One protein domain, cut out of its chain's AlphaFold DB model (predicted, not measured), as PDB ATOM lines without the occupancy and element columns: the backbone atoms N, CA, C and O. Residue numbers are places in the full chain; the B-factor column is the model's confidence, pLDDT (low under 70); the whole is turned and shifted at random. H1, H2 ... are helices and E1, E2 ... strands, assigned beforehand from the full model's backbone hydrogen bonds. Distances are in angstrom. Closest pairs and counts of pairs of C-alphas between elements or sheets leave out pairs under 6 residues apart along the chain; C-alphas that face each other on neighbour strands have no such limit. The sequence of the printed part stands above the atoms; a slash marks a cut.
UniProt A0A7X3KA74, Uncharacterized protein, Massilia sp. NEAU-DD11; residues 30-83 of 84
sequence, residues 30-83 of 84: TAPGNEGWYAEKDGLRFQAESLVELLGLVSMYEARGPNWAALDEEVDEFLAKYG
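Overview. This is residues 30 to 83 of the 84 residues of an uncharacterized protein of Massilia sp. NEAU-DD11 (UniProt A0A7X3KA74). A small hairpin of two strands, E1 and E2, has one helix, H1, packed on it, and a second helix, H2, sticks out far from this body as a free arm at the other end of the domain. The printed part has 54 residues, with two named strands and two named helices in the order E1, E2, H1, H2; the sheet, E1 next to E2, is antiparallel, and the class is mixed, helices and strands. The whole is loose, with a radius of gyration of the C-alphas of 13.5 A, and elongated, spanning 38 by 24 by 15 A, with the free arm making much of the length.

Along the chain. Start at Thr 30 and pass residues 30 to 36, which hold no named element. Find C-alpha 37 at (233.093, 191.221, 176.189), where strand E1 begins; it takes residues 37 to 41 and measures 13.9 A from first to last C-alpha. Two residues later comes strand E2, residues 44 to 48, 13.8 A long. After two more residues, look at C-alpha 51 at (237.169, 190.829, 171.271): here helix H1, residues 51 to 64, sets out and runs 19.8 A. Seven residues on, helix H2, residues 72 to 82, covers 15.3 A and ends with C-alpha 82 at (250.071, 213.249, 168.508).

Arrangement. Look first at E1 and E2, a hairpin of antiparallel neighbours, with 164 degrees between their N-to-C directions. C-alphas 38 and 47 face each other at 4.5 A; beside them, N 37 and O 48 are within hydrogen-bond range at 2.8 A, and N 46 and O 39 at 2.9 A. Next go to H1: its closest C-alphas to E2 are those of Leu 54 and Ala 48, 5.0 A apart. Its closest C-alphas to E1 are those of Leu 51 and Trp 37, 6.4 A apart. H2 is apart from E1, from E2 and from H1. In H1 and H2 every O i to N i+4 pair is within hydrogen-bond range.

Size, cuts and confidence. Gly 33 and Lys 81 have the two C-alphas farthest apart in the domain, 37.9 A. Two stretches stand free: residues 62 to 67, of which 62 to 64 belong to H1, and residues 70 to 83, of which 72 to 82 belong to H2. Without them you have a body of 34 residues that spans 27 by 19 by 13 A. The links E1 to E2 and E2 to H1 are tight, and the link H1 to H2 is short. The printed part has no cut, its mean pLDDT is 94.9, and no printed residue is under 70.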
ATOM      1  N   THR A  30     233.331 185.728 177.988       97.56
ATOM      2  CA  THR A  30     231.861 185.818 178.057       97.56
ATOM      3  C   THR A  30     231.341 187.145 177.500       97.56
ATOM      4  O   THR A  30     232.082 188.120 177.414       97.56
ATOM      5  N   ALA A  31     230.060 187.177 177.121       94.69
ATOM      6  CA  ALA A  31     229.350 188.380 176.679       94.69
ATOM      7  C   ALA A  31     227.956 188.428 177.339       94.69
ATOM      8  O   ALA A  31     226.985 187.911 176.775       94.69
ATOM      9  N   PRO A  32     227.833 188.962 178.567       84.88
ATOM     10  CA  PRO A  32     226.560 189.083 179.265       84.88
ATOM     11  C   PRO A  32     225.741 190.235 178.657       84.88
ATOM     12  O   PRO A  32     225.663 191.335 179.193       84.88
ATOM     13  N   GLY A  33     225.127 189.989 177.501       80.38
ATOM     14  CA  GLY A  33     224.243 190.951 176.841       80.38
ATOM     15  C   GLY A  33     224.986 192.116 176.181       80.38
ATOM     16  O   GLY A  33     225.924 191.903 175.421       80.38
ATOM     17  N   ASN A  34     224.528 193.348 176.433       79.88
ATOM     18  CA  ASN A  34     224.973 194.553 175.715       79.88
ATOM     19  C   ASN A  34     226.163 195.279 176.373       79.88
ATOM     20  O   ASN A  34     226.478 196.399 175.987       79.88
ATOM     21  N   GLU A  35     226.811 194.677 177.369       84.50
ATOM     22  CA  GLU A  35     227.903 195.304 178.137       84.50
ATOM     23  C   GLU A  35     229.303 195.033 177.555       84.50
ATOM     24  O   GLU A  35     230.316 195.299 178.204       84.50
ATOM     25  N   GLY A  36     229.368 194.478 176.344       93.00
ATOM     26  CA  GLY A  36     230.618 194.087 175.697       93.00
ATOM     27  C   GLY A  36     231.108 192.699 176.117       93.00
ATOM     28  O   GLY A  36     230.333 191.827 176.527       93.00
ATOM     29  N   TRP A  37     232.411 192.491 175.965       97.69
ATOM     30  CA  TRP A  37     233.093 191.221 176.189       97.69
ATOM     31  C   TRP A  37     233.920 191.253 177.465       97.69
ATOM     32  O   TRP A  37     234.575 192.248 177.769       97.69
ATOM     33  N   TYR A  38     233.950 190.123 178.164       98.25
ATOM     34  CA  TYR A  38     234.743 189.923 179.368       98.25
ATOM     35  C   TYR A  38     235.716 188.760 179.195       98.25
ATOM     36  O   TYR A  38     235.352 187.753 178.590       98.25
ATOM     37  N   ALA A  39     236.919 188.874 179.762       98.44
ATOM     38  CA  ALA A  39     237.891 187.786 179.881       98.44
ATOM     39  C   ALA A  39     238.325 187.618 181.342       98.44
ATOM     40  O   ALA A  39     238.747 188.585 181.976       98.44
ATOM     41  N   GLU A  40     238.252 186.394 181.866       98.19
ATOM     42  CA  GLU A  40     238.567 186.082 183.265       98.19
ATOM     43  C   GLU A  40     239.609 184.970 183.390       98.19
ATOM     44  O   GLU A  40     239.521 183.950 182.703       98.19
ATOM     45  N   LYS A  41     240.599 185.171 184.268       97.81
ATOM     46  CA  LYS A  41     241.651 184.194 184.590       97.81
ATOM     47  C   LYS A  41     242.351 184.574 185.894       97.81
ATOM     48  O   LYS A  41     242.661 185.743 186.094       97.81
ATOM     49  N   ASP A  42     242.616 183.601 186.765       95.38
ATOM     50  CA  ASP A  42     243.416 183.778 187.992       95.38
ATOM     51  C   ASP A  42     242.961 184.951 188.892       95.38
ATOM     52  O   ASP A  42     243.770 185.642 189.507       95.38
ATOM     53  N   GLY A  43     241.648 185.199 188.966       94.88
ATOM     54  CA  GLY A  43     241.066 186.301 189.748       94.88
ATOM     55  C   GLY A  43     241.127 187.679 189.076       94.88
ATOM     56  O   GLY A  43     240.624 188.648 189.642       94.88
ATOM     57  N   LEU A  44     241.692 187.775 187.871       95.75
ATOM     58  CA  LEU A  44     241.653 188.966 187.027       95.75
ATOM     59  C   LEU A  44     240.427 188.932 186.114       95.75
ATOM     60  O   LEU A  44     240.053 187.875 185.602       95.75
ATOM     61  N   ARG A  45     239.842 190.109 185.877       96.50
ATOM     62  CA  ARG A  45     238.703 190.317 184.980       96.50
ATOM     63  C   ARG A  45     238.962 191.535 184.102       96.50
ATOM     64  O   ARG A  45     239.221 192.621 184.611       96.50
ATOM     65  N   PHE A  46     238.878 191.338 182.793       96.81
ATOM     66  CA  PHE A  46     239.066 192.360 181.766       96.81
ATOM     67  C   PHE A  46     237.748 192.583 181.028       96.81
ATOM     68  O   PHE A  46     236.986 191.629 180.871       96.81
ATOM     69  N   GLN A  47     237.492 193.809 180.570       97.00
ATOM     70  CA  GLN A  47     236.295 194.177 179.811       97.00
ATOM     71  C   GLN A  47     236.674 195.091 178.645       97.00
ATOM     72  O   GLN A  47     237.497 195.989 178.820       97.00
ATOM     73  N   ALA A  48     236.062 194.875 177.481       96.94
ATOM     74  CA  ALA A  48     236.145 195.782 176.339       96.94
ATOM     75  C   ALA A  48     234.912 195.653 175.428       96.94
ATOM     76  O   ALA A  48     234.123 194.716 175.572       96.94
ATOM     77  N   GLU A  49     234.742 196.570 174.472       96.00
ATOM     78  CA  GLU A  49     233.569 196.578 173.585       96.00
ATOM     79  C   GLU A  49     233.649 195.496 172.495       96.00
ATOM     80  O   GLU A  49     232.625 194.953 172.073       96.00
ATOM     81  N   SER A  50     234.864 195.125 172.080       96.06
ATOM     82  CA  SER A  50     235.140 194.083 171.080       96.06
ATOM     83  C   SER A  50     236.120 193.024 171.594       96.06
ATOM     84  O   SER A  50     236.849 193.242 172.565       96.06
ATOM     85  N   LEU A  51     236.188 191.865 170.927       97.62
ATOM     86  CA  LEU A  51     237.169 190.829 171.271       97.62
ATOM     87  C   LEU A  51     238.592 191.284 170.941       97.62
ATOM     88  O   LEU A  51     239.535 190.891 171.627       97.62
ATOM     89  N   VAL A  52     238.752 192.119 169.911       97.94
ATOM     90  CA  VAL A  52     240.051 192.679 169.520       97.94
ATOM     91  C   VAL A  52     240.586 193.622 170.592       97.94
ATOM     92  O   VAL A  52     241.736 193.479 171.007       97.94
ATOM     93  N   GLU A  53     239.757 194.548 171.076       97.75
ATOM     94  CA  GLU A  53     240.130 195.427 172.187       97.75
ATOM     95  C   GLU A  53     240.411 194.627 173.457       97.75
ATOM     96  O   GLU A  53     241.407 194.883 174.132       97.75
ATOM     97  N   LEU A  54     239.593 193.608 173.746       98.25
ATOM     98  CA  LEU A  54     239.784 192.744 174.908       98.25
ATOM     99  C   LEU A  54     241.121 191.996 174.845       98.25
ATOM    100  O   LEU A  54     241.851 191.947 175.835       98.25
ATOM    101  N   LEU A  55     241.479 191.452 173.677       98.56
ATOM    102  CA  LEU A  55     242.789 190.839 173.456       98.56
ATOM    103  C   LEU A  55     243.919 191.860 173.612       98.56
ATOM    104  O   LEU A  55     244.959 191.527 174.186       98.56
ATOM    105  N   GLY A  56     243.738 193.080 173.105       97.81
ATOM    106  CA  GLY A  56     244.694 194.171 173.269       97.81
ATOM    107  C   GLY A  56     244.948 194.469 174.744       97.81
ATOM    108  O   GLY A  56     246.093 194.430 175.189       97.81
ATOM    109  N   LEU A  57     243.879 194.663 175.516       97.31
ATOM    110  CA  LEU A  57     243.921 194.934 176.950       97.31
ATOM    111  C   LEU A  57     244.619 193.812 177.733       97.31
ATOM    112  O   LEU A  57     245.552 194.075 178.493       97.31
ATOM    113  N   VAL A  58     244.225 192.556 177.500       97.75
ATOM    114  CA  VAL A  58     244.873 191.384 178.112       97.75
ATOM    115  C   VAL A  58     246.356 191.327 177.749       97.75
ATOM    116  O   VAL A  58     247.200 191.145 178.621       97.75
ATOM    117  N   SER A  59     246.697 191.539 176.477       97.69
ATOM    118  CA  SER A  59     248.091 191.497 176.025       97.69
ATOM    119  C   SER A  59     248.930 192.630 176.625       97.69
ATOM    120  O   SER A  59     250.103 192.416 176.921       97.69
ATOM    121  N   MET A  60     248.350 193.815 176.848       96.88
ATOM    122  CA  MET A  60     249.030 194.914 177.543       96.88
ATOM    123  C   MET A  60     249.297 194.571 179.006       96.88
ATOM    124  O   MET A  60     250.409 194.800 179.484       96.88
ATOM    125  N   TYR A  61     248.322 193.974 179.696       96.75
ATOM    126  CA  TYR A  61     248.510 193.488 181.062       96.75
ATOM    127  C   TYR A  61     249.608 192.423 181.141       96.75
ATOM    128  O   TYR A  61     250.498 192.510 181.982       96.75
ATOM    129  N   GLU A  62     249.595 191.438 180.243       95.62
ATOM    130  CA  GLU A  62     250.615 190.383 180.208       95.62
ATOM    131  C   GLU A  62     252.018 190.938 179.904       95.62
ATOM    132  O   GLU A  62     253.004 190.433 180.437       95.62
ATOM    133  N   ALA A  63     252.120 191.987 179.080       96.75
ATOM    134  CA  ALA A  63     253.396 192.588 178.694       96.75
ATOM    135  C   ALA A  63     253.966 193.561 179.741       96.75
ATOM    136  O   ALA A  63     255.177 193.576 179.964       96.75
ATOM    137  N   ARG A  64     253.120 194.394 180.366       95.44
ATOM    138  CA  ARG A  64     253.537 195.431 181.334       95.44
ATOM    139  C   ARG A  64     253.376 195.000 182.799       95.44
ATOM    140  O   ARG A  64     253.915 195.653 183.690       95.44
ATOM    141  N   GLY A  65     252.665 193.906 183.060       94.25
ATOM    142  CA  GLY A  65     252.345 193.427 184.402       94.25
ATOM    143  C   GLY A  65     251.227 194.232 185.086       94.25
ATOM    144  O   GLY A  65     250.505 194.982 184.436       94.25
ATOM    145  N   PRO A  66     251.068 194.116 186.418       90.12
ATOM    146  CA  PRO A  66     249.970 194.750 187.156       90.12
ATOM    147  C   PRO A  66     249.864 196.275 187.002       90.12
ATOM    148  O   PRO A  66     248.762 196.813 187.059       90.12
ATOM    149  N   ASN A  67     250.983 196.958 186.747       88.81
ATOM    150  CA  ASN A  67     251.048 198.406 186.537       88.81
ATOM    151  C   ASN A  67     250.983 198.758 185.039       88.81
ATOM    152  O   ASN A  67     251.759 199.570 184.547       88.81
ATOM    153  N   TRP A  68     250.107 198.082 184.291       89.75
ATOM    154  CA  TRP A  68     250.023 198.214 182.834       89.75
ATOM    155  C   TRP A  68     249.421 199.531 182.349       89.75
ATOM    156  O   TRP A  68     249.597 199.868 181.177       89.75
ATOM    157  N   ALA A  69     248.677 200.238 183.201       91.50
ATOM    158  CA  ALA A  69     248.086 201.519 182.847       91.50
ATOM    159  C   ALA A  69     249.189 202.554 182.590       91.50
ATOM    160  O   ALA A  69     250.245 202.516 183.223       91.50
ATOM    161  N   ALA A  70     248.952 203.451 181.635       94.19
ATOM    162  CA  ALA A  70     249.845 204.579 181.420       94.19
ATOM    163  C   ALA A  70     249.792 205.531 182.624       94.19
ATOM    164  O   ALA A  70     248.723 205.720 183.210       94.19
ATOM    165  N   LEU A  71     250.937 206.108 182.980       94.81
ATOM    166  CA  LEU A  71     251.009 207.209 183.939       94.81
ATOM    167  C   LEU A  71     250.529 208.507 183.288       94.81
ATOM    168  O   LEU A  71     250.601 208.647 182.066       94.81
ATOM    169  N   ASP A  72     250.095 209.468 184.101       95.88
ATOM    170  CA  ASP A  72     249.631 210.770 183.613       95.88
ATOM    171  C   ASP A  72     250.704 211.453 182.750       95.88
ATOM    172  O   ASP A  72     250.394 211.948 181.668       95.88
ATOM    173  N   GLU A  73     251.981 211.377 183.144       97.25
ATOM    174  CA  GLU A  73     253.066 211.948 182.342       97.25
ATOM    175  C   GLU A  73     253.237 211.235 180.988       97.25
ATOM    176  O   GLU A  73     253.476 211.888 179.973       97.25
ATOM    177  N   GLU A  74     253.066 209.908 180.936       95.94
ATOM    178  CA  GLU A  74     253.126 209.140 179.681       95.94
ATOM    179  C   GLU A  74     251.961 209.516 178.743       95.94
ATOM    180  O   GLU A  74     252.121 209.542 177.517       95.94
ATOM    181  N   VAL A  75     250.787 209.821 179.309       96.12
ATOM    182  CA  VAL A  75     249.608 210.284 178.561       96.12
ATOM    183  C   VAL A  75     249.829 211.697 178.027       96.12
ATOM    184  O   VAL A  75     249.593 211.940 176.841       96.12
ATOM    185  N   ASP A  76     250.323 212.612 178.861       96.94
ATOM    186  CA  ASP A  76     250.618 213.991 178.473       96.94
ATOM    187  C   ASP A  76     251.666 214.045 177.356       96.94
ATOM    188  O   ASP A  76     251.483 214.752 176.361       96.94
ATOM    189  N   GLU A  77     252.734 213.249 177.459       97.38
ATOM    190  CA  GLU A  77     253.749 213.129 176.409       97.38
ATOM    191  C   GLU A  77     253.161 212.596 175.094       97.38
ATOM    192  O   GLU A  77     253.484 213.100 174.011       97.38
ATOM    193  N   PHE A  78     252.275 211.598 175.166       96.94
ATOM    194  CA  PHE A  78     251.601 211.056 173.989       96.94
ATOM    195  C   PHE A  78     250.702 212.103 173.316       96.94
ATOM    196  O   PHE A  78     250.778 212.291 172.098       96.94
ATOM    197  N   LEU A  79     249.882 212.812 174.096       96.62
ATOM    198  CA  LEU A  79     248.975 213.842 173.592       96.62
ATOM    199  C   LEU A  79     249.731 215.058 173.052       96.62
ATOM    200  O   LEU A  79     249.379 215.557 171.991       96.62
ATOM    201  N   ALA A  80     250.812 215.492 173.698       96.25
ATOM    202  CA  ALA A  80     251.647 216.577 173.183       96.25
ATOM    203  C   ALA A  80     252.283 216.230 171.825       96.25
ATOM    204  O   ALA A  80     252.512 217.110 170.993       96.25
ATOM    205  N   LYS A  81     252.575 214.946 171.594       96.75
ATOM    206  CA  LYS A  81     253.212 214.470 170.364       96.75
ATOM    207  C   LYS A  81     252.229 214.221 169.217       96.75
ATOM    208  O   LYS A  81     252.610 214.415 168.064       96.75
ATOM    209  N   TYR A  82     251.013 213.760 169.516       96.12
ATOM    210  CA  TYR A  82     250.071 213.249 168.508       96.12
ATOM    211  C   TYR A  82     248.637 213.790 168.613       96.12
ATOM    212  O   TYR A  82     247.841 213.556 167.704       96.12
ATOM    213  N   GLY A  83     248.287 214.481 169.698       84.38
ATOM    214  CA  GLY A  83     246.997 215.143 169.857       84.38
ATOM    215  C   GLY A  83     246.944 216.385 168.972       84.38
ATOM    216  O   GLY A  83     247.606 217.380 169.258       84.38
TER     217      GLY A  83